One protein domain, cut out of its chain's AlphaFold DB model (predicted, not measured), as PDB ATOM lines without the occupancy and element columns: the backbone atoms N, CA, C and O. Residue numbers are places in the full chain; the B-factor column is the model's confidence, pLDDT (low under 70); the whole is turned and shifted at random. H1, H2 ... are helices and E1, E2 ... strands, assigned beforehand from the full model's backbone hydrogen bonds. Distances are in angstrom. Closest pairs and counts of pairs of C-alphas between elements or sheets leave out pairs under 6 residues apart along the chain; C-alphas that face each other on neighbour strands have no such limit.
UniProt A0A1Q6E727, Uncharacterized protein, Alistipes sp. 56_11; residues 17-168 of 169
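AT A GLANCE: This is residues 17 to 168 of the 169 residues of an uncharacterized protein of Alistipes sp. 56_11 (UniProt A0A1Q6E727). With little regular structure, two small antiparallel sheets, E1-E5-E6 and E3-E2-E4, stand partly face to face, with H1 and H2 beyond one end. Named elements hold 59 of 152 printed residues, in chain order H1, E1, E2, H2, E3, E4, E5, E6; the class is mixed. The whole is compact: radius of gyration of the C-alphas 17.1 A, spans 52 by 37 by 24 A.

HOW THE PARTS SIT: H1, residues 17 to 25, and H2, 79 to 83, have every O i to N i+4 pair within hydrogen-bond range. Antiparallel E1, 46 to 53, and E5, 146 to 155, have N 50 and O 152 2.9 A apart. E2, 71 to 77, and E3, 112 to 117, have N 75 and O 114 2.9 A apart.

IN THESE COORDINATES: H1 begins at C-alpha 17 (-40.529, -14.069, -8.615). E4 is residues 135 to 138; E6, 158 to 167, ends at C-alpha 167 (-35.209, -21.001, 31.111).

THE WHOLE: The printed part has no cut. The link H2 to E3 is long. Residues 37 and 100 to 108 are under pLDDT 70.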
ATOM      1  N   ARG A  17     -40.430 -14.522 -10.006       81.44
ATOM      2  CA  ARG A  17     -40.529 -14.069  -8.615       81.44
ATOM      3  C   ARG A  17     -39.263 -13.332  -8.181       81.44
ATOM      4  O   ARG A  17     -39.375 -12.251  -7.617       81.44
ATOM      5  N   PHE A  18     -38.082 -13.860  -8.508       82.38
ATOM      6  CA  PHE A  18     -36.808 -13.208  -8.209       82.38
ATOM      7  C   PHE A  18     -36.714 -11.828  -8.861       82.38
ATOM      8  O   PHE A  18     -36.459 -10.853  -8.167       82.38
ATOM      9  N   LYS A  19     -36.993 -11.716 -10.168       86.31
ATOM     10  CA  LYS A  19     -36.934 -10.419 -10.866       86.31
ATOM     11  C   LYS A  19     -37.869  -9.381 -10.249       86.31
ATOM     12  O   LYS A  19     -37.448  -8.255 -10.019       86.31
ATOM     13  N   ALA A  20     -39.106  -9.774  -9.942       88.38
ATOM     14  CA  ALA A  20     -40.073  -8.880  -9.315       88.38
ATOM     15  C   ALA A  20     -39.613  -8.409  -7.924       88.38
ATOM     16  O   ALA A  20     -39.792  -7.245  -7.579       88.38
ATOM     17  N   LEU A  21     -38.994  -9.292  -7.131       89.88
ATOM     18  CA  LEU A  21     -38.436  -8.943  -5.821       89.88
ATOM     19  C   LEU A  21     -37.207  -8.033  -5.947       89.88
ATOM     20  O   LEU A  21     -37.124  -7.032  -5.242       89.88
ATOM     21  N   SER A  22     -36.296  -8.331  -6.876       89.75
ATOM     22  CA  SER A  22     -35.155  -7.474  -7.205       89.75
ATOM     23  C   SER A  22     -35.609  -6.068  -7.596       89.75
ATOM     24  O   SER A  22     -35.105  -5.085  -7.064       89.75
ATOM     25  N   GLU A  23     -36.611  -5.947  -8.467       92.94
ATOM     26  CA  GLU A  23     -37.195  -4.655  -8.840       92.94
ATOM     27  C   GLU A  23     -37.853  -3.954  -7.642       92.94
ATOM     28  O   GLU A  23     -37.606  -2.767  -7.428       92.94
ATOM     29  N   LYS A  24     -38.629  -4.684  -6.825       91.94
ATOM     30  CA  LYS A  24     -39.298  -4.156  -5.623       91.94
ATOM     31  C   LYS A  24     -38.305  -3.527  -4.643       91.94
ATOM     32  O   LYS A  24     -38.532  -2.415  -4.175       91.94
ATOM     33  N   TYR A  25     -37.214  -4.228  -4.336       91.00
ATOM     34  CA  TYR A  25     -36.212  -3.765  -3.370       91.00
ATOM     35  C   TYR A  25     -35.129  -2.871  -3.997       91.00
ATOM     36  O   TYR A  25     -34.304  -2.309  -3.278       91.00
ATOM     37  N   GLY A  26     -35.146  -2.681  -5.321       92.62
ATOM     38  CA  GLY A  26     -34.140  -1.908  -6.053       92.62
ATOM     39  C   GLY A  26     -32.818  -2.652  -6.280       92.62
ATOM     40  O   GLY A  26     -31.841  -2.043  -6.712       92.62
ATOM     41  N   ASP A  27     -32.784  -3.961  -6.038       92.81
ATOM     42  CA  ASP A  27     -31.615  -4.821  -6.207       92.81
ATOM     43  C   ASP A  27     -31.425  -5.259  -7.670       92.81
ATOM     44  O   ASP A  27     -31.646  -6.411  -8.039       92.81
ATOM     45  N   THR A  28     -31.084  -4.311  -8.543       92.25
ATOM     46  CA  THR A  28     -31.061  -4.533 -10.007       92.25
ATOM     47  C   THR A  28     -29.719  -4.247 -10.673       92.25
ATOM     48  O   THR A  28     -29.552  -4.528 -11.860       92.25
ATOM     49  N   ALA A  29     -28.754  -3.696  -9.933       91.12
ATOM     50  CA  ALA A  29     -27.501  -3.197 -10.502       91.12
ATOM     51  C   ALA A  29     -26.239  -3.824  -9.888       91.12
ATOM     52  O   ALA A  29     -25.128  -3.452 -10.272       91.12
ATOM     53  N   TYR A  30     -26.380  -4.782  -8.964       87.44
ATOM     54  CA  TYR A  30     -25.230  -5.477  -8.396       87.44
ATOM     55  C   TYR A  30     -24.485  -6.278  -9.474       87.44
ATOM     56  O   TYR A  30     -25.070  -7.091 -10.186       87.44
ATOM     57  N   ASN A  31     -23.175  -6.051  -9.598       87.19
ATOM     58  CA  ASN A  31     -22.351  -6.611 -10.675       87.19
ATOM     59  C   ASN A  31     -21.012  -7.202 -10.198       87.19
ATOM     60  O   ASN A  31     -20.129  -7.475 -11.014       87.19
ATOM     61  N   ARG A  32     -20.844  -7.386  -8.886       84.94
ATOM     62  CA  ARG A  32     -19.650  -7.999  -8.292       84.94
ATOM     63  C   ARG A  32     -19.832  -9.515  -8.127       84.94
ATOM     64  O   ARG A  32     -20.961 -10.003  -8.131       84.94
ATOM     65  N   PRO A  33     -18.744 -10.289  -7.984       82.25
ATOM     66  CA  PRO A  33     -18.848 -11.715  -7.699       82.25
ATOM     67  C   PRO A  33     -19.534 -11.972  -6.352       82.25
ATOM     68  O   PRO A  33     -19.219 -11.312  -5.366       82.25
ATOM     69  N   LEU A  34     -20.413 -12.973  -6.305       78.56
ATOM     70  CA  LEU A  34     -20.953 -13.542  -5.067       78.56
ATOM     71  C   LEU A  34     -20.657 -15.035  -5.019       78.56
ATOM     72  O   LEU A  34     -20.722 -15.727  -6.041       78.56
ATOM     73  N   ALA A  35     -20.376 -15.538  -3.820       75.06
ATOM     74  CA  ALA A  35     -20.403 -16.972  -3.591       75.06
ATOM     75  C   ALA A  35     -21.857 -17.477  -3.731       75.06
ATOM     76  O   ALA A  35     -22.790 -16.799  -3.289       75.06
ATOM     77  N   PRO A  36     -22.099 -18.645  -4.342       71.00
ATOM     78  CA  PRO A  36     -23.435 -19.232  -4.367       71.00
ATOM     79  C   PRO A  36     -24.006 -19.389  -2.949       71.00
ATOM     80  O   PRO A  36     -23.265 -19.730  -2.031       71.00
ATOM     81  N   PHE A  37     -25.312 -19.149  -2.785       68.94
ATOM     82  CA  PHE A  37     -26.053 -19.282  -1.512       68.94
ATOM     83  C   PHE A  37     -25.587 -18.367  -0.371       68.94
ATOM     84  O   PHE A  37     -25.992 -18.547   0.770       68.94
ATOM     85  N   SER A  38     -24.745 -17.384  -0.677       73.69
ATOM     86  CA  SER A  38     -24.062 -16.594   0.343       73.69
ATOM     87  C   SER A  38     -24.824 -15.349   0.801       73.69
ATOM     88  O   SER A  38     -24.513 -14.802   1.849       73.69
ATOM     89  N   HIS A  39     -25.812 -14.904   0.021       80.44
ATOM     90  CA  HIS A  39     -26.637 -13.734   0.320       80.44
ATOM     91  C   HIS A  39     -28.107 -14.129   0.199       80.44
ATOM     92  O   HIS A  39     -28.707 -14.040  -0.872       80.44
ATOM     93  N   THR A  40     -28.645 -14.652   1.298       83.31
ATOM     94  CA  THR A  40     -30.043 -15.072   1.427       83.31
ATOM     95  C   THR A  40     -30.720 -14.204   2.475       83.31
ATOM     96  O   THR A  40     -30.142 -13.924   3.520       83.31
ATOM     97  N   VAL A  41     -31.947 -13.779   2.208       88.00
ATOM     98  CA  VAL A  41     -32.721 -12.930   3.118       88.00
ATOM     99  C   VAL A  41     -34.167 -13.386   3.159       88.00
ATOM    100  O   VAL A  41     -34.669 -13.975   2.194       88.00
ATOM    101  N   TYR A  42     -34.867 -13.062   4.241       86.88
ATOM    102  CA  TYR A  42     -36.320 -13.048   4.192       86.88
ATOM    103  C   TYR A  42     -36.790 -11.965   3.218       86.88
ATOM    104  O   TYR A  42     -36.281 -10.851   3.201       86.88
ATOM    105  N   CYS A  43     -37.779 -12.268   2.382       84.62
ATOM    106  CA  CYS A  43     -38.428 -11.255   1.544       84.62
ATOM    107  C   CYS A  43     -39.521 -10.535   2.340       84.62
ATOM    108  O   CYS A  43     -40.667 -10.503   1.895       84.62
ATOM    109  N   ASN A  44     -39.160 -10.023   3.514       83.56
ATOM    110  CA  ASN A  44     -40.084  -9.493   4.501       83.56
ATOM    111  C   ASN A  44     -40.158  -7.958   4.485       83.56
ATOM    112  O   ASN A  44     -39.192  -7.279   4.130       83.56
ATOM    113  N   GLU A  45     -41.284  -7.438   4.957       88.06
ATOM    114  CA  GLU A  45     -41.523  -6.028   5.275       88.06
ATOM    115  C   GLU A  45     -42.076  -5.909   6.699       88.06
ATOM    116  O   GLU A  45     -43.186  -5.416   6.923       88.06
ATOM    117  N   PHE A  46     -41.317  -6.425   7.674       89.88
ATOM    118  CA  PHE A  46     -41.750  -6.375   9.068       89.88
ATOM    119  C   PHE A  46     -41.888  -4.927   9.530       89.88
ATOM    120  O   PHE A  46     -40.969  -4.125   9.395       89.88
ATOM    121  N   SER A  47     -43.048  -4.610  10.092       90.44
ATOM    122  CA  SER A  47     -43.371  -3.293  10.637       90.44
ATOM    123  C   SER A  47     -43.223  -3.235  12.156       90.44
ATOM    124  O   SER A  47     -43.265  -2.150  12.729       90.44
ATOM    125  N   GLY A  48     -43.048  -4.383  12.815       91.31
ATOM    126  CA  GLY A  48     -42.852  -4.454  14.257       91.31
ATOM    127  C   GLY A  48     -42.569  -5.865  14.755       91.31
ATOM    128  O   GLY A  48     -43.004  -6.854  14.160       91.31
ATOM    129  N   ILE A  49     -41.863  -5.932  15.880       93.19
ATOM    130  CA  ILE A  49     -41.621  -7.149  16.650       93.19
ATOM    131  C   ILE A  49     -42.006  -6.839  18.091       93.19
ATOM    132  O   ILE A  49     -41.337  -6.047  18.752       93.19
ATOM    133  N   ASP A  50     -43.053  -7.490  18.578       94.12
ATOM    134  CA  ASP A  50     -43.394  -7.453  19.995       94.12
ATOM    135  C   ASP A  50     -42.994  -8.750  20.675       94.12
ATOM    136  O   ASP A  50     -42.995  -9.834  20.082       94.12
ATOM    137  N   ILE A  51     -42.699  -8.633  21.961       97.31
ATOM    138  CA  ILE A  51     -42.292  -9.748  22.792       97.31
ATOM    139  C   ILE A  51     -42.925  -9.617  24.170       97.31
ATOM    140  O   ILE A  51     -42.929  -8.548  24.777       97.31
ATOM    141  N   PHE A  52     -43.472 -10.728  24.645       97.94
ATOM    142  CA  PHE A  52     -44.231 -10.810  25.884       97.94
ATOM    143  C   PHE A  52     -43.803 -12.031  26.680       97.94
ATOM    144  O   PHE A  52     -43.337 -13.028  26.119       97.94
ATOM    145  N   SER A  53     -44.054 -11.990  27.983       97.81
ATOM    146  CA  SER A  53     -43.925 -13.152  28.852       97.81
ATOM    147  C   SER A  53     -45.229 -13.480  29.574       97.81
ATOM    148  O   SER A  53     -45.999 -12.591  29.926       97.81
ATOM    149  N   ASP A  54     -45.464 -14.769  29.823       98.31
ATOM    150  CA  ASP A  54     -46.550 -15.278  30.667       98.31
ATOM    151  C   ASP A  54     -46.382 -14.989  32.169       98.31
ATOM    152  O   ASP A  54     -47.285 -15.287  32.953       98.31
ATOM    153  N   ARG A  55     -45.238 -14.440  32.589       97.50
ATOM    154  CA  ARG A  55     -44.922 -14.122  33.985       97.50
ATOM    155  C   ARG A  55     -44.285 -12.750  34.097       97.50
ATOM    156  O   ARG A  55     -43.707 -12.257  33.132       97.50
ATOM    157  N   ASP A  56     -44.360 -12.191  35.298       97.62
ATOM    158  CA  ASP A  56     -43.653 -10.966  35.652       97.62
ATOM    159  C   ASP A  56     -42.157 -11.155  35.381       97.62
ATOM    160  O   ASP A  56     -41.543 -12.108  35.873       97.62
ATOM    161  N   PHE A  57     -41.593 -10.279  34.554       96.56
ATOM    162  CA  PHE A  57     -40.168 -10.280  34.242       96.56
ATOM    163  C   PHE A  57     -39.398  -9.541  35.342       96.56
ATOM    164  O   PHE A  57     -38.409 -10.046  35.871       96.56
ATOM    165  N   ASP A  58     -39.921  -8.380  35.738       96.50
ATOM    166  CA  ASP A  58     -39.521  -7.585  36.896       96.50
ATOM    167  C   ASP A  58     -40.712  -6.711  37.362       96.50
ATOM    168  O   ASP A  58     -41.842  -6.870  36.894       96.50
ATOM    169  N   ALA A  59     -40.477  -5.770  38.281       95.81
ATOM    170  CA  ALA A  59     -41.523  -4.881  38.791       95.81
ATOM    171  C   ALA A  59     -42.093  -3.888  37.753       95.81
ATOM    172  O   ALA A  59     -43.219  -3.418  37.927       95.81
ATOM    173  N   ALA A  60     -41.329  -3.530  36.718       96.62
ATOM    174  CA  ALA A  60     -41.762  -2.648  35.632       96.62
ATOM    175  C   ALA A  60     -42.484  -3.416  34.510       96.62
ATOM    176  O   ALA A  60     -43.304  -2.832  33.800       96.62
ATOM    177  N   HIS A  61     -42.236  -4.722  34.400       97.44
ATOM    178  CA  HIS A  61     -42.725  -5.592  33.335       97.44
ATOM    179  C   HIS A  61     -43.564  -6.755  33.899       97.44
ATOM    180  O   HIS A  61     -43.087  -7.896  33.959       97.44
ATOM    181  N   PRO A  62     -44.817  -6.502  34.323       97.62
ATOM    182  CA  PRO A  62     -45.715  -7.566  34.761       97.62
ATOM    183  C   PRO A  62     -46.066  -8.521  33.607       97.62
ATOM    184  O   PRO A  62     -45.908  -8.188  32.433       97.62
ATOM    185  N   ALA A  63     -46.587  -9.703  33.931       97.94
ATOM    186  CA  ALA A  63     -47.016 -10.702  32.956       97.94
ATOM    187  C   ALA A  63     -47.913 -10.090  31.863       97.94
ATOM    188  O   ALA A  63     -48.895  -9.399  32.145       97.94
ATOM    189  N   GLY A  64     -47.581 -10.362  30.601       97.25
ATOM    190  CA  GLY A  64     -48.267  -9.822  29.427       97.25
ATOM    191  C   GLY A  64     -47.894  -8.383  29.049       97.25
ATOM    192  O   GLY A  64     -48.360  -7.913  28.011       97.25
ATOM    193  N   ALA A  65     -47.060  -7.684  29.826       97.44
ATOM    194  CA  ALA A  65     -46.483  -6.414  29.398       97.44
ATOM    195  C   ALA A  65     -45.502  -6.620  28.233       97.44
ATOM    196  O   ALA A  65     -44.891  -7.684  28.094       97.44
ATOM    197  N   SER A  66     -45.363  -5.588  27.397       96.88
ATOM    198  CA  SER A  66     -44.333  -5.571  26.356       96.88
ATOM    199  C   SER A  66     -42.951  -5.582  27.001       96.88
ATOM    200  O   SER A  66     -42.729  -4.861  27.968       96.88
ATOM    201  N   LEU A  67     -42.032  -6.364  26.437       97.88
ATOM    202  CA  LEU A  67     -40.613  -6.370  26.806       97.88
ATOM    203  C   LEU A  67     -39.752  -5.684  25.730       97.88
ATOM    204  O   LEU A  67     -38.543  -5.899  25.663       97.88
ATOM    205  N   SER A  68     -40.371  -4.916  24.826       96.12
ATOM    206  CA  SER A  68     -39.701  -4.338  23.654       96.12
ATOM    207  C   SER A  68     -38.627  -3.301  23.990       96.12
ATOM    208  O   SER A  68     -37.764  -3.052  23.156       96.12
ATOM    209  N   ASP A  69     -38.646  -2.722  25.187       97.06
ATOM    210  CA  ASP A  69     -37.653  -1.778  25.709       97.06
ATOM    211  C   ASP A  69     -36.453  -2.455  26.390       97.06
ATOM    212  O   ASP A  69     -35.383  -1.858  26.502       97.06
ATOM    213  N   ILE A  70     -36.594  -3.718  26.795       96.56
ATOM    214  CA  ILE A  70     -35.520  -4.508  27.415       96.56
ATOM    215  C   ILE A  70     -34.993  -5.630  26.515       96.56
ATOM    216  O   ILE A  70     -34.084  -6.365  26.915       96.56
ATOM    217  N   VAL A  71     -35.521  -5.761  25.297       95.75
ATOM    218  CA  VAL A  71     -35.084  -6.737  24.295       95.75
ATOM    219  C   VAL A  71     -34.466  -6.018  23.106       95.75
ATOM    220  O   VAL A  71     -35.010  -5.050  22.577       95.75
ATOM    221  N   ARG A  72     -33.315  -6.524  22.669       93.31
ATOM    222  CA  ARG A  72     -32.589  -6.035  21.500       93.31
ATOM    223  C   ARG A  72     -32.626  -7.049  20.373       93.31
ATOM    224  O   ARG A  72     -32.517  -8.247  20.626       93.31
ATOM    225  N   ILE A  73     -32.719  -6.564  19.143       91.25
ATOM    226  CA  ILE A  73     -32.451  -7.370  17.953       91.25
ATOM    227  C   ILE A  73     -30.945  -7.391  17.695       91.25
ATOM    228  O   ILE A  73     -30.267  -6.375  17.857       91.25
ATOM    229  N   VAL A  74     -30.424  -8.538  17.280       89.62
ATOM    230  CA  VAL A  74     -29.074  -8.663  16.733       89.62
ATOM    231  C   VAL A  74     -29.184  -9.475  15.455       89.62
ATOM    232  O   VAL A  74     -29.479 -10.666  15.500       89.62
ATOM    233  N   GLY A  75     -28.975  -8.827  14.317       89.44
ATOM    234  CA  GLY A  75     -28.907  -9.496  13.025       89.44
ATOM    235  C   GLY A  75     -28.283  -8.613  11.958       89.44
ATOM    236  O   GLY A  75     -27.621  -7.618  12.270       89.44
ATOM    237  N   ALA A  76     -28.506  -8.952  10.693       89.94
ATOM    238  CA  ALA A  76     -28.010  -8.166   9.573       89.94
ATOM    239  C   ALA A  76     -28.994  -8.129   8.405       89.94
ATOM    240  O   ALA A  76     -29.858  -8.993   8.265       89.94
ATOM    241  N   SER A  77     -28.834  -7.121   7.552       91.62
ATOM    242  CA  SER A  77     -29.627  -6.941   6.339       91.62
ATOM    243  C   SER A  77     -28.802  -6.267   5.239       91.62
ATOM    244  O   SER A  77     -28.046  -5.331   5.523       91.62
ATOM    245  N   PRO A  78     -28.951  -6.673   3.965       91.62
ATOM    246  CA  PRO A  78     -28.369  -5.969   2.837       91.62
ATOM    247  C   PRO A  78     -29.237  -4.802   2.356       91.62
ATOM    248  O   PRO A  78     -28.825  -4.083   1.448       91.62
ATOM    249  N   TYR A  79     -30.422  -4.576   2.938       93.62
ATOM    250  CA  TYR A  79     -31.379  -3.579   2.454       93.62
ATOM    251  C   TYR A  79     -30.741  -2.193   2.328       93.62
ATOM    252  O   TYR A  79     -30.749  -1.592   1.257       93.62
ATOM    253  N   ARG A  80     -30.071  -1.714   3.381       92.31
ATOM    254  CA  ARG A  80     -29.371  -0.418   3.369       92.31
ATOM    255  C   ARG A  80     -28.262  -0.344   2.321       92.31
ATOM    256  O   ARG A  80     -28.064   0.710   1.716       92.31
ATOM    257  N   TYR A  81     -27.560  -1.448   2.083       92.75
ATOM    258  CA  TYR A  81     -26.523  -1.528   1.058       92.75
ATOM    259  C   TYR A  81     -27.103  -1.454  -0.352       92.75
ATOM    260  O   TYR A  81     -26.607  -0.706  -1.186       92.75
ATOM    261  N   ILE A  82     -28.204  -2.160  -0.607       93.44
ATOM    262  CA  ILE A  82     -28.944  -2.064  -1.869       93.44
ATOM    263  C   ILE A  82     -29.437  -0.626  -2.073       93.44
ATOM    264  O   ILE A  82     -29.193  -0.013  -3.113       93.44
ATOM    265  N   ARG A  83     -30.071  -0.039  -1.050       93.06
ATOM    266  CA  ARG A  83     -30.651   1.314  -1.100       93.06
ATOM    267  C   ARG A  83     -29.618   2.416  -1.312       93.06
ATOM    268  O   ARG A  83     -29.954   3.444  -1.894       93.06
ATOM    269  N   ASN A  84     -28.375   2.206  -0.884       92.62
ATOM    270  CA  ASN A  84     -27.284   3.150  -1.121       92.62
ATOM    271  C   ASN A  84     -26.542   2.927  -2.450       92.62
ATOM    272  O   ASN A  84     -25.551   3.605  -2.709       92.62
ATOM    273  N   GLY A  85     -27.011   2.016  -3.307       92.94
ATOM    274  CA  GLY A  85     -26.358   1.723  -4.583       92.94
ATOM    275  C   GLY A  85     -25.068   0.917  -4.426       92.94
ATOM    276  O   GLY A  85     -24.176   1.010  -5.270       92.94
ATOM    277  N   TYR A  86     -24.968   0.123  -3.361       92.44
ATOM    278  CA  TYR A  86     -23.851  -0.768  -3.056       92.44
ATOM    279  C   TYR A  86     -22.514  -0.047  -2.798       92.44
ATOM    280  O   TYR A  86     -21.445  -0.599  -3.075       92.44
ATOM    281  N   THR A  87     -22.545   1.187  -2.287       90.81
ATOM    282  CA  THR A  87     -21.347   2.040  -2.143       90.81
ATOM    283  C   THR A  87     -20.792   2.127  -0.726       90.81
ATOM    284  O   THR A  87     -19.653   2.556  -0.560       90.81
ATOM    285  N   ALA A  88     -21.566   1.753   0.294       86.75
ATOM    286  CA  ALA A  88     -21.126   1.804   1.691       86.75
ATOM    287  C   ALA A  88     -21.256   0.422   2.353       86.75
ATOM    288  O   ALA A  88     -22.253   0.167   3.035       86.75
ATOM    289  N   PRO A  89     -20.298  -0.494   2.109       87.62
ATOM    290  CA  PRO A  89     -20.258  -1.771   2.806       87.62
ATOM    291  C   PRO A  89     -19.842  -1.563   4.268       87.62
ATOM    292  O   PRO A  89     -19.119  -0.620   4.593       87.62
ATOM    293  N   PHE A  90     -20.272  -2.467   5.143       86.12
ATOM    294  CA  PHE A  90     -19.801  -2.524   6.523       86.12
ATOM    295  C   PHE A  90     -18.590  -3.456   6.634       86.12
ATOM    296  O   PHE A  90     -18.578  -4.536   6.041       86.12
ATOM    297  N   ASP A  91     -17.569  -3.042   7.386       85.00
ATOM    298  CA  ASP A  91     -16.397  -3.876   7.651       85.00
ATOM    299  C   ASP A  91     -16.637  -4.753   8.882       85.00
ATOM    300  O   ASP A  91     -16.389  -4.354  10.019       85.00
ATOM    301  N   TRP A  92     -17.075  -5.988   8.643       80.25
ATOM    302  CA  TRP A  92     -17.299  -7.004   9.676       80.25
ATOM    303  C   TRP A  92     -16.016  -7.501  10.363       80.25
ATOM    304  O   TRP A  92     -16.050  -8.495  11.077       80.25
ATOM    305  N   ARG A  93     -14.862  -6.850  10.180       78.00
ATOM    306  CA  ARG A  93     -13.690  -7.053  11.048       78.00
ATOM    307  C   ARG A  93     -13.735  -6.171  12.297       78.00
ATOM    308  O   ARG A  93     -13.073  -6.501  13.277       78.00
ATOM    309  N   ASP A  94     -14.525  -5.097  12.282       76.12
ATOM    310  CA  ASP A  94     -14.707  -4.166  13.405       76.12
ATOM    311  C   ASP A  94     -16.033  -4.430  14.144       76.12
ATOM    312  O   ASP A  94     -16.900  -3.571  14.298       76.12
ATOM    313  N   LEU A  95     -16.232  -5.691  14.532       74.25
ATOM    314  CA  LEU A  95     -17.487  -6.194  15.094       74.25
ATOM    315  C   LEU A  95     -17.738  -5.645  16.507       74.25
ATOM    316  O   LEU A  95     -16.881  -5.840  17.383       74.25
ATOM    317  N   PRO A  96     -18.938  -5.102  16.792       70.50
ATOM    318  CA  PRO A  96     -19.400  -4.921  18.162       70.50
ATOM    319  C   PRO A  96     -19.485  -6.265  18.900       70.50
ATOM    320  O   PRO A  96     -19.752  -7.300  18.291       70.50
ATOM    321  N   GLU A  97     -19.311  -6.249  20.225       74.75
ATOM    322  CA  GLU A  97     -19.341  -7.458  21.069       74.75
ATOM    323  C   GLU A  97     -20.633  -8.271  20.900       74.75
ATOM    324  O   GLU A  97     -20.591  -9.494  20.877       74.75
ATOM    325  N   ASP A  98     -21.774  -7.603  20.700       72.00
ATOM    326  CA  ASP A  98     -23.074  -8.261  20.510       72.00
ATOM    327  C   ASP A  98     -23.123  -9.197  19.290       72.00
ATOM    328  O   ASP A  98     -23.933 -10.118  19.272       72.00
ATOM    329  N   TYR A  99     -22.248  -8.984  18.303       74.25
ATOM    330  CA  TYR A  99     -22.129  -9.800  17.092       74.25
ATOM    331  C   TYR A  99     -21.051 -10.880  17.190       74.25
ATOM    332  O   TYR A  99     -20.890 -11.686  16.273       74.25
ATOM    333  N   ARG A 100     -20.277 -10.906  18.280       67.62
ATOM    334  CA  ARG A 100     -19.231 -11.910  18.477       67.62
ATOM    335  C   ARG A 100     -19.862 -13.216  18.934       67.62
ATOM    336  O   ARG A 100     -19.995 -13.494  20.119       67.62
ATOM    337  N   ILE A 101     -20.239 -14.041  17.968       60.44
ATOM    338  CA  ILE A 101     -20.620 -15.428  18.223       60.44
ATOM    339  C   ILE A 101     -19.329 -16.237  18.406       60.44
ATOM    340  O   ILE A 101     -18.406 -16.119  17.598       60.44
ATOM    341  N   GLU A 102     -19.259 -17.082  19.443       50.25
ATOM    342  CA  GLU A 102     -18.069 -17.884  19.804       50.25
ATOM    343  C   GLU A 102     -17.520 -18.762  18.658       50.25
ATOM    344  O   GLU A 102     -16.364 -19.174  18.699       50.25
ATOM    345  N   ASN A 103     -18.313 -19.001  17.606       44.03
ATOM    346  CA  ASN A 103     -17.937 -19.803  16.439       44.03
ATOM    347  C   ASN A 103     -17.565 -18.989  15.188       44.03
ATOM    348  O   ASN A 103     -17.388 -19.581  14.127       44.03
ATOM    349  N   GLY A 104     -17.406 -17.665  15.314       51.03
ATOM    350  CA  GLY A 104     -16.811 -16.812  14.288       51.03
ATOM    351  C   GLY A 104     -17.565 -16.840  12.966       51.03
ATOM    352  O   GLY A 104     -17.105 -17.457  12.007       51.03
ATOM    353  N   ILE A 105     -18.690 -16.130  12.900       53.31
ATOM    354  CA  ILE A 105     -19.295 -15.817  11.610       53.31
ATOM    355  C   ILE A 105     -18.975 -14.365  11.268       53.31
ATOM    356  O   ILE A 105     -19.142 -13.451  12.071       53.31
ATOM    357  N   SER A 106     -18.404 -14.180  10.082       58.09
ATOM    358  CA  SER A 106     -18.229 -12.879   9.454       58.09
ATOM    359  C   SER A 106     -19.282 -12.795   8.368       58.09
ATOM    360  O   SER A 106     -19.198 -13.534   7.384       58.09
ATOM    361  N   TYR A 107     -20.267 -11.917   8.535       66.56
ATOM    362  CA  TYR A 107     -21.150 -11.594   7.428       66.56
ATOM    363  C   TYR A 107     -20.320 -11.126   6.232       66.56
ATOM    364  O   TYR A 107     -19.248 -10.518   6.355       66.56
ATOM    365  N   LEU A 108     -20.823 -11.452   5.052       69.69
ATOM    366  CA  LEU A 108     -20.166 -11.115   3.806       69.69
ATOM    367  C   LEU A 108     -20.400  -9.647   3.452       69.69
ATOM    368  O   LEU A 108     -21.321  -8.990   3.944       69.69
ATOM    369  N   GLU A 109     -19.532  -9.134   2.584       75.50
ATOM    370  CA  GLU A 109     -19.642  -7.783   2.049       75.50
ATOM    371  C   GLU A 109     -21.047  -7.537   1.488       75.50
ATOM    372  O   GLU A 109     -21.462  -8.164   0.519       75.50
ATOM    373  N   GLY A 110     -21.752  -6.577   2.079       84.94
ATOM    374  CA  GLY A 110     -23.069  -6.145   1.629       84.94
ATOM    375  C   GLY A 110     -24.168  -6.317   2.666       84.94
ATOM    376  O   GLY A 110     -25.141  -5.574   2.610       84.94
ATOM    377  N   TYR A 111     -23.985  -7.184   3.660       88.50
ATOM    378  CA  TYR A 111     -24.800  -7.139   4.871       88.50
ATOM    379  C   TYR A 111     -24.339  -5.996   5.768       88.50
ATOM    380  O   TYR A 111     -23.140  -5.787   5.954       88.50
ATOM    381  N   LEU A 112     -25.292  -5.258   6.325       89.81
ATOM    382  CA  LEU A 112     -25.068  -4.241   7.346       89.81
ATOM    383  C   LEU A 112     -25.729  -4.694   8.654       89.81
ATOM    384  O   LEU A 112     -26.766  -5.359   8.607       89.81
ATOM    385  N   PRO A 113     -25.157  -4.334   9.814       89.69
ATOM    386  CA  PRO A 113     -25.723  -4.692  11.103       89.69
ATOM    387  C   PRO A 113     -27.102  -4.057  11.311       89.69
ATOM    388  O   PRO A 113     -27.304  -2.865  11.070       89.69
ATOM    389  N   VAL A 114     -28.027  -4.875  11.805       90.19
ATOM    390  CA  VAL A 114     -29.314  -4.486  12.379       90.19
ATOM    391  C   VAL A 114     -29.241  -4.769  13.878       90.19
ATOM    392  O   VAL A 114     -29.306  -5.921  14.307       90.19
ATOM    393  N   ASN A 115     -29.039  -3.715  14.667       88.50
ATOM    394  CA  ASN A 115     -28.940  -3.784  16.123       88.50
ATOM    395  C   ASN A 115     -29.674  -2.597  16.734       88.50
ATOM    396  O   ASN A 115     -29.432  -1.454  16.354       88.50
ATOM    397  N   GLY A 116     -30.523  -2.866  17.715       89.69
ATOM    398  CA  GLY A 116     -31.336  -1.851  18.366       89.69
ATOM    399  C   GLY A 116     -32.285  -2.475  19.373       89.69
ATOM    400  O   GLY A 116     -32.508  -3.686  19.367       89.69
ATOM    401  N   THR A 117     -32.815  -1.647  20.261       94.00
ATOM    402  CA  THR A 117     -33.908  -2.025  21.160       94.00
ATOM    403  C   THR A 117     -35.186  -2.135  20.334       94.00
ATOM    404  O   THR A 117     -35.410  -1.288  19.474       94.00
ATOM    405  N   LEU A 118     -36.027  -3.148  20.555       94.50
ATOM    406  CA  LEU A 118     -37.178  -3.390  19.672       94.50
ATOM    407  C   LEU A 118     -38.133  -2.190  19.582       94.50
ATOM    408  O   LEU A 118     -38.684  -1.937  18.517       94.50
ATOM    409  N   CYS A 119     -38.300  -1.427  20.665       93.00
ATOM    410  CA  CYS A 119     -39.146  -0.231  20.673       93.00
ATOM    411  C   CYS A 119     -38.556   0.981  19.922       93.00
ATOM    412  O   CYS A 119     -39.273   1.955  19.697       93.00
ATOM    413  N   GLU A 120     -37.276   0.935  19.551       92.62
ATOM    414  CA  GLU A 120     -36.561   2.014  18.855       92.62
ATOM    415  C   GLU A 120     -36.385   1.734  17.355       92.62
ATOM    416  O   GLU A 120     -36.050   2.655  16.612       92.62
ATOM    417  N   LEU A 121     -36.597   0.487  16.915       90.06
ATOM    418  CA  LEU A 121     -36.395   0.081  15.525       90.06
ATOM    419  C   LEU A 121     -37.465   0.670  14.612       90.06
ATOM    420  O   LEU A 121     -38.666   0.541  14.864       90.06
ATOM    421  N   ASP A 122     -37.022   1.238  13.495       88.06
ATOM    422  CA  ASP A 122     -37.919   1.540  12.386       88.06
ATOM    423  C   ASP A 122     -38.127   0.314  11.477       88.06
ATOM    424  O   ASP A 122     -37.363  -0.656  11.487       88.06
ATOM    425  N   ALA A 123     -39.205   0.341  10.688       87.81
ATOM    426  CA  ALA A 123     -39.560  -0.763   9.800       87.81
ATOM    427  C   ALA A 123     -38.485  -1.038   8.733       87.81
ATOM    428  O   ALA A 123     -38.207  -2.195   8.431       87.81
ATOM    429  N   GLU A 124     -37.847   0.002   8.184       90.06
ATOM    430  CA  GLU A 124     -36.831  -0.162   7.139       90.06
ATOM    431  C   GLU A 124     -35.565  -0.851   7.669       90.06
ATOM    432  O   GLU A 124     -34.899  -1.561   6.911       90.06
ATOM    433  N   GLU A 125     -35.238  -0.708   8.960       87.94
ATOM    434  CA  GLU A 125     -34.149  -1.475   9.590       87.94
ATOM    435  C   GLU A 125     -34.434  -2.980   9.611       87.94
ATOM    436  O   GLU A 125     -33.502  -3.783   9.622       87.94
ATOM    437  N   MET A 126     -35.711  -3.365   9.598       90.88
ATOM    438  CA  MET A 126     -36.159  -4.752   9.700       90.88
ATOM    439  C   MET A 126     -36.454  -5.401   8.346       90.88
ATOM    440  O   MET A 126     -36.918  -6.540   8.308       90.88
ATOM    441  N   TYR A 127     -36.202  -4.730   7.223       92.75
ATOM    442  CA  TYR A 127     -36.409  -5.310   5.895       92.75
ATOM    443  C   TYR A 127     -35.238  -6.197   5.486       92.75
ATOM    444  O   TYR A 127     -34.079  -5.881   5.751       92.75
ATOM    445  N   MET A 128     -35.531  -7.285   4.773       92.00
ATOM    446  CA  MET A 128     -34.530  -8.211   4.230       92.00
ATOM    447  C   MET A 128     -33.570  -8.777   5.287       92.00
ATOM    448  O   MET A 128     -32.361  -8.844   5.062       92.00
ATOM    449  N   LEU A 129     -34.096  -9.177   6.447       90.94
ATOM    450  CA  LEU A 129     -33.278  -9.753   7.517       90.94
ATOM    451  C   LEU A 129     -32.647 -11.080   7.078       90.94
ATOM    452  O   LEU A 129     -33.282 -11.891   6.395       90.94
ATOM    453  N   ASP A 130     -31.403 -11.304   7.496       87.50
ATOM    454  CA  ASP A 130     -30.721 -12.588   7.347       87.50
ATOM    455  C   ASP A 130     -31.452 -13.678   8.160       87.50
ATOM    456  O   ASP A 130     -31.632 -13.517   9.371       87.50
ATOM    457  N   PRO A 131     -31.880 -14.790   7.534       82.19
ATOM    458  CA  PRO A 131     -32.561 -15.876   8.227       82.19
ATOM    459  C   PRO A 131     -31.662 -16.727   9.131       82.19
ATOM    460  O   PRO A 131     -32.189 -17.482   9.947       82.19
ATOM    461  N   PHE A 132     -30.338 -16.682   8.971       78.38
ATOM    462  CA  PHE A 132     -29.431 -17.581   9.691       78.38
ATOM    463  C   PHE A 132     -28.910 -16.991  11.000       78.38
ATOM    464  O   PHE A 132     -28.655 -17.734  11.948       78.38
ATOM    465  N   GLU A 133     -28.792 -15.667  11.070       77.56
ATOM    466  CA  GLU A 133     -28.179 -14.956  12.190       77.56
ATOM    467  C   GLU A 133     -29.064 -13.793  12.623       77.56
ATOM    468  O   GLU A 133     -28.749 -12.621  12.410       77.56
ATOM    469  N   LEU A 134     -30.204 -14.150  13.214       85.00
ATOM    470  CA  LEU A 134     -31.160 -13.223  13.801       85.00
ATOM    471  C   LEU A 134     -31.498 -13.666  15.224       85.00
ATOM    472  O   LEU A 134     -32.060 -14.741  15.440       85.00
ATOM    473  N   TYR A 135     -31.181 -12.817  16.194       87.19
ATOM    474  CA  TYR A 135     -31.335 -13.106  17.614       87.19
ATOM    475  C   TYR A 135     -32.110 -12.003  18.326       87.19
ATOM    476  O   TYR A 135     -31.990 -10.821  18.001       87.19
ATOM    477  N   LEU A 136     -32.857 -12.404  19.354       91.31
ATOM    478  CA  LEU A 136     -33.414 -11.500  20.351       91.31
ATOM    479  C   LEU A 136     -32.624 -11.664  21.648       91.31
ATOM    480  O   LEU A 136     -32.522 -12.767  22.190       91.31
ATOM    481  N   LYS A 137     -32.056 -10.566  22.139       91.31
ATOM    482  CA  LYS A 137     -31.216 -10.530  23.334       91.31
ATOM    483  C   LYS A 137     -31.908  -9.729  24.425       91.31
ATOM    484  O   LYS A 137     -32.123  -8.529  24.283       91.31
ATOM    485  N   PHE A 138     -32.209 -10.392  25.534       94.19
ATOM    486  CA  PHE A 138     -32.664  -9.723  26.747       94.19
ATOM    487  C   PHE A 138     -31.490  -8.980  27.391       94.19
ATOM    488  O   PHE A 138     -30.398  -9.530  27.539       94.19
ATOM    489  N   THR A 139     -31.708  -7.719  27.751       94.00
ATOM    490  CA  THR A 139     -30.687  -6.852  28.369       94.00
ATOM    491  C   THR A 139     -30.603  -7.020  29.883       94.00
ATOM    492  O   THR A 139     -29.588  -6.677  30.488       94.00
ATOM    493  N   ILE A 140     -31.644  -7.593  30.484       95.06
ATOM    494  CA  ILE A 140     -31.729  -7.938  31.901       95.06
ATOM    495  C   ILE A 140     -32.229  -9.380  32.046       95.06
ATOM    496  O   ILE A 140     -32.786  -9.954  31.109       95.06
ATOM    497  N   LEU A 141     -32.020  -9.969  33.221       95.81
ATOM    498  CA  LEU A 141     -32.523 -11.301  33.555       95.81
ATOM    499  C   LEU A 141     -33.727 -11.188  34.496       95.81
ATOM    500  O   LEU A 141     -33.688 -10.350  35.399       95.81
ATOM    501  N   PRO A 142     -34.754 -12.035  34.325       96.19
ATOM    502  CA  PRO A 142     -35.903 -12.037  35.214       96.19
ATOM    503  C   PRO A 142     -35.582 -12.699  36.561       96.19
ATOM    504  O   PRO A 142     -34.712 -13.571  36.657       96.19
ATOM    505  N   GLU A 143     -36.308 -12.316  37.616       91.00
ATOM    506  CA  GLU A 143     -36.180 -12.952  38.939       91.00
ATOM    507  C   GLU A 143     -36.703 -14.398  38.926       91.00
ATOM    508  O   GLU A 143     -36.088 -15.320  39.473       91.00
ATOM    509  N   ILE A 144     -37.848 -14.610  38.275       94.88
ATOM    510  CA  ILE A 144     -38.369 -15.940  37.963       94.88
ATOM    511  C   ILE A 144     -37.609 -16.435  36.734       94.88
ATOM    512  O   ILE A 144     -37.456 -15.709  35.777       94.88
ATOM    513  N   LYS A 145     -37.099 -17.670  36.725       96.00
ATOM    514  CA  LYS A 145     -36.245 -18.112  35.602       96.00
ATOM    515  C   LYS A 145     -36.989 -18.741  34.433       96.00
ATOM    516  O   LYS A 145     -36.488 -18.750  33.319       96.00
ATOM    517  N   LYS A 146     -38.151 -19.343  34.677       98.00
ATOM    518  CA  LYS A 146     -38.890 -20.109  33.665       98.00
ATOM    519  C   LYS A 146     -40.063 -19.291  33.147       98.00
ATOM    520  O   LYS A 146     -40.943 -18.974  33.944       98.00
ATOM    521  N   HIS A 147     -40.081 -19.030  31.844       98.19
ATOM    522  CA  HIS A 147     -41.092 -18.226  31.158       98.19
ATOM    523  C   HIS A 147     -41.542 -18.915  29.871       98.19
ATOM    524  O   HIS A 147     -40.740 -19.530  29.173       98.19
ATOM    525  N   THR A 148     -42.808 -18.751  29.520       98.31
ATOM    526  CA  THR A 148     -43.281 -18.873  28.143       98.31
ATOM    527  C   THR A 148     -43.167 -17.497  27.505       98.31
ATOM    528  O   THR A 148     -43.861 -16.557  27.900       98.31
ATOM    529  N   VAL A 149     -42.268 -17.366  26.538       97.94
ATOM    530  CA  VAL A 149     -42.064 -16.130  25.786       97.94
ATOM    531  C   VAL A 149     -42.851 -16.220  24.490       97.94
ATOM    532  O   VAL A 149     -42.750 -17.214  23.772       97.94
ATOM    533  N   THR A 150     -43.636 -15.186  24.202       98.25
ATOM    534  CA  THR A 150     -44.398 -15.043  22.958       98.25
ATOM    535  C   THR A 150     -43.803 -13.912  22.141       98.25
ATOM    536  O   THR A 150     -43.626 -12.815  22.662       98.25
ATOM    537  N   VAL A 151     -43.520 -14.180  20.872       96.75
ATOM    538  CA  VAL A 151     -43.064 -13.201  19.886       96.75
ATOM    539  C   VAL A 151     -44.168 -13.009  18.857       96.75
ATOM    540  O   VAL A 151     -44.719 -13.988  18.346       96.75
ATOM    541  N   VAL A 152     -44.481 -11.753  18.555       95.69
ATOM    542  CA  VAL A 152     -45.428 -11.361  17.510       95.69
ATOM    543  C   VAL A 152     -44.677 -10.537  16.476       95.69
ATOM    544  O   VAL A 152     -44.194  -9.446  16.775       95.69
ATOM    545  N   LEU A 153     -44.576 -11.062  15.258       92.56
ATOM    546  CA  LEU A 153     -44.054 -10.339  14.103       92.56
ATOM    547  C   LEU A 153     -45.228  -9.733  13.341       92.56
ATOM    548  O   LEU A 153     -46.190 -10.438  13.028       92.56
ATOM    549  N   ARG A 154     -45.144  -8.444  13.020       92.31
ATOM    550  CA  ARG A 154     -46.140  -7.754  12.198       92.31
ATOM    551  C   ARG A 154     -45.599  -7.514  10.808       92.31
ATOM    552  O   ARG A 154     -44.498  -6.996  10.654       92.31
ATOM    553  N   GLU A 155     -46.395  -7.855   9.808       89.81
ATOM    554  CA  GLU A 155     -46.101  -7.614   8.404       89.81
ATOM    555  C   GLU A 155     -47.379  -7.171   7.697       89.81
ATOM    556  O   GLU A 155     -48.302  -7.964   7.508       89.81
ATOM    557  N   GLN A 156     -47.440  -5.900   7.294       86.25
ATOM    558  CA  GLN A 156     -48.642  -5.311   6.691       86.25
ATOM    559  C   GLN A 156     -49.886  -5.557   7.580       86.25
ATOM    560  O   GLN A 156     -49.899  -5.135   8.732       86.25
ATOM    561  N   GLU A 157     -50.902  -6.259   7.069       87.00
ATOM    562  CA  GLU A 157     -52.137  -6.623   7.789       87.00
ATOM    563  C   GLU A 157     -52.067  -8.018   8.451       87.00
ATOM    564  O   GLU A 157     -53.081  -8.554   8.899       87.00
ATOM    565  N   THR A 158     -50.890  -8.653   8.460       89.31
ATOM    566  CA  THR A 158     -50.684 -10.004   8.997       89.31
ATOM    567  C   THR A 158     -49.882  -9.956  10.290       89.31
ATOM    568  O   THR A 158     -48.876  -9.254  10.397       89.31
ATOM    569  N   GLU A 159     -50.299 -10.768  11.259       93.50
ATOM    570  CA  GLU A 159     -49.530 -11.047  12.468       93.50
ATOM    571  C   GLU A 159     -49.106 -12.518  12.483       93.50
ATOM    572  O   GLU A 159     -49.916 -13.425  12.265       93.50
ATOM    573  N   ILE A 160     -47.822 -12.751  12.741       93.00
ATOM    574  CA  ILE A 160     -47.239 -14.080  12.906       93.00
ATOM    575  C   ILE A 160     -46.837 -14.215  14.370       93.00
ATOM    576  O   ILE A 160     -45.932 -13.527  14.838       93.00
ATOM    577  N   THR A 161     -47.491 -15.128  15.082       95.69
ATOM    578  CA  THR A 161     -47.262 -15.341  16.514       95.69
ATOM    579  C   THR A 161     -46.606 -16.689  16.757       95.69
ATOM    580  O   THR A 161     -47.077 -17.719  16.273       95.69
ATOM    581  N   GLY A 162     -45.540 -16.691  17.551       96.19
ATOM    582  CA  GLY A 162     -44.877 -17.896  18.034       96.19
ATOM    583  C   GLY A 162     -44.615 -17.805  19.530       96.19
ATOM    584  O   GLY A 162     -44.319 -16.731  20.045       96.19
ATOM    585  N   SER A 163     -44.694 -18.933  20.229       97.19
ATOM    586  CA  SER A 163     -44.389 -19.001  21.658       97.19
ATOM    587  C   SER A 163     -43.453 -20.165  21.945       97.19
ATOM    588  O   SER A 163     -43.585 -21.236  21.352       97.19
ATOM    589  N   THR A 164     -42.525 -19.970  22.875       96.81
ATOM    590  CA  THR A 164     -41.617 -21.022  23.337       96.81
ATOM    591  C   THR A 164     -41.328 -20.876  24.822       96.81
ATOM    592  O   THR A 164     -41.336 -19.776  25.371       96.81
ATOM    593  N   GLU A 165     -41.053 -21.996  25.485       97.88
ATOM    594  CA  GLU A 165     -40.552 -21.984  26.855       97.88
ATOM    595  C   GLU A 165     -39.055 -21.650  26.855       97.88
ATOM    596  O   GLU A 165     -38.286 -22.215  26.073       97.88
ATOM    597  N   ILE A 166     -38.649 -20.737  27.735       95.94
ATOM    598  CA  ILE A 166     -37.261 -20.338  27.962       95.94
ATOM    599  C   ILE A 166     -36.961 -20.465  29.457       95.94
ATOM    600  O   ILE A 166     -37.771 -20.097  30.313       95.94
ATOM    601  N   ILE A 167     -35.778 -20.997  29.764       96.94
ATOM    602  CA  ILE A 167     -35.209 -21.001  31.111       96.94
ATOM    603  C   ILE A 167     -34.003 -20.066  31.089       96.94
ATOM    604  O   ILE A 167     -32.979 -20.387  30.487       96.94
ATOM    605  N   PHE A 168     -34.147 -18.903  31.718       94.44
ATOM    606  CA  PHE A 168     -33.075 -17.928  31.878       94.44
ATOM    607  C   PHE A 168     -31.995 -18.465  32.842       94.44
ATOM    608  O   PHE A 168     -32.332 -19.227  33.759       94.44
TER     609      PHE A 168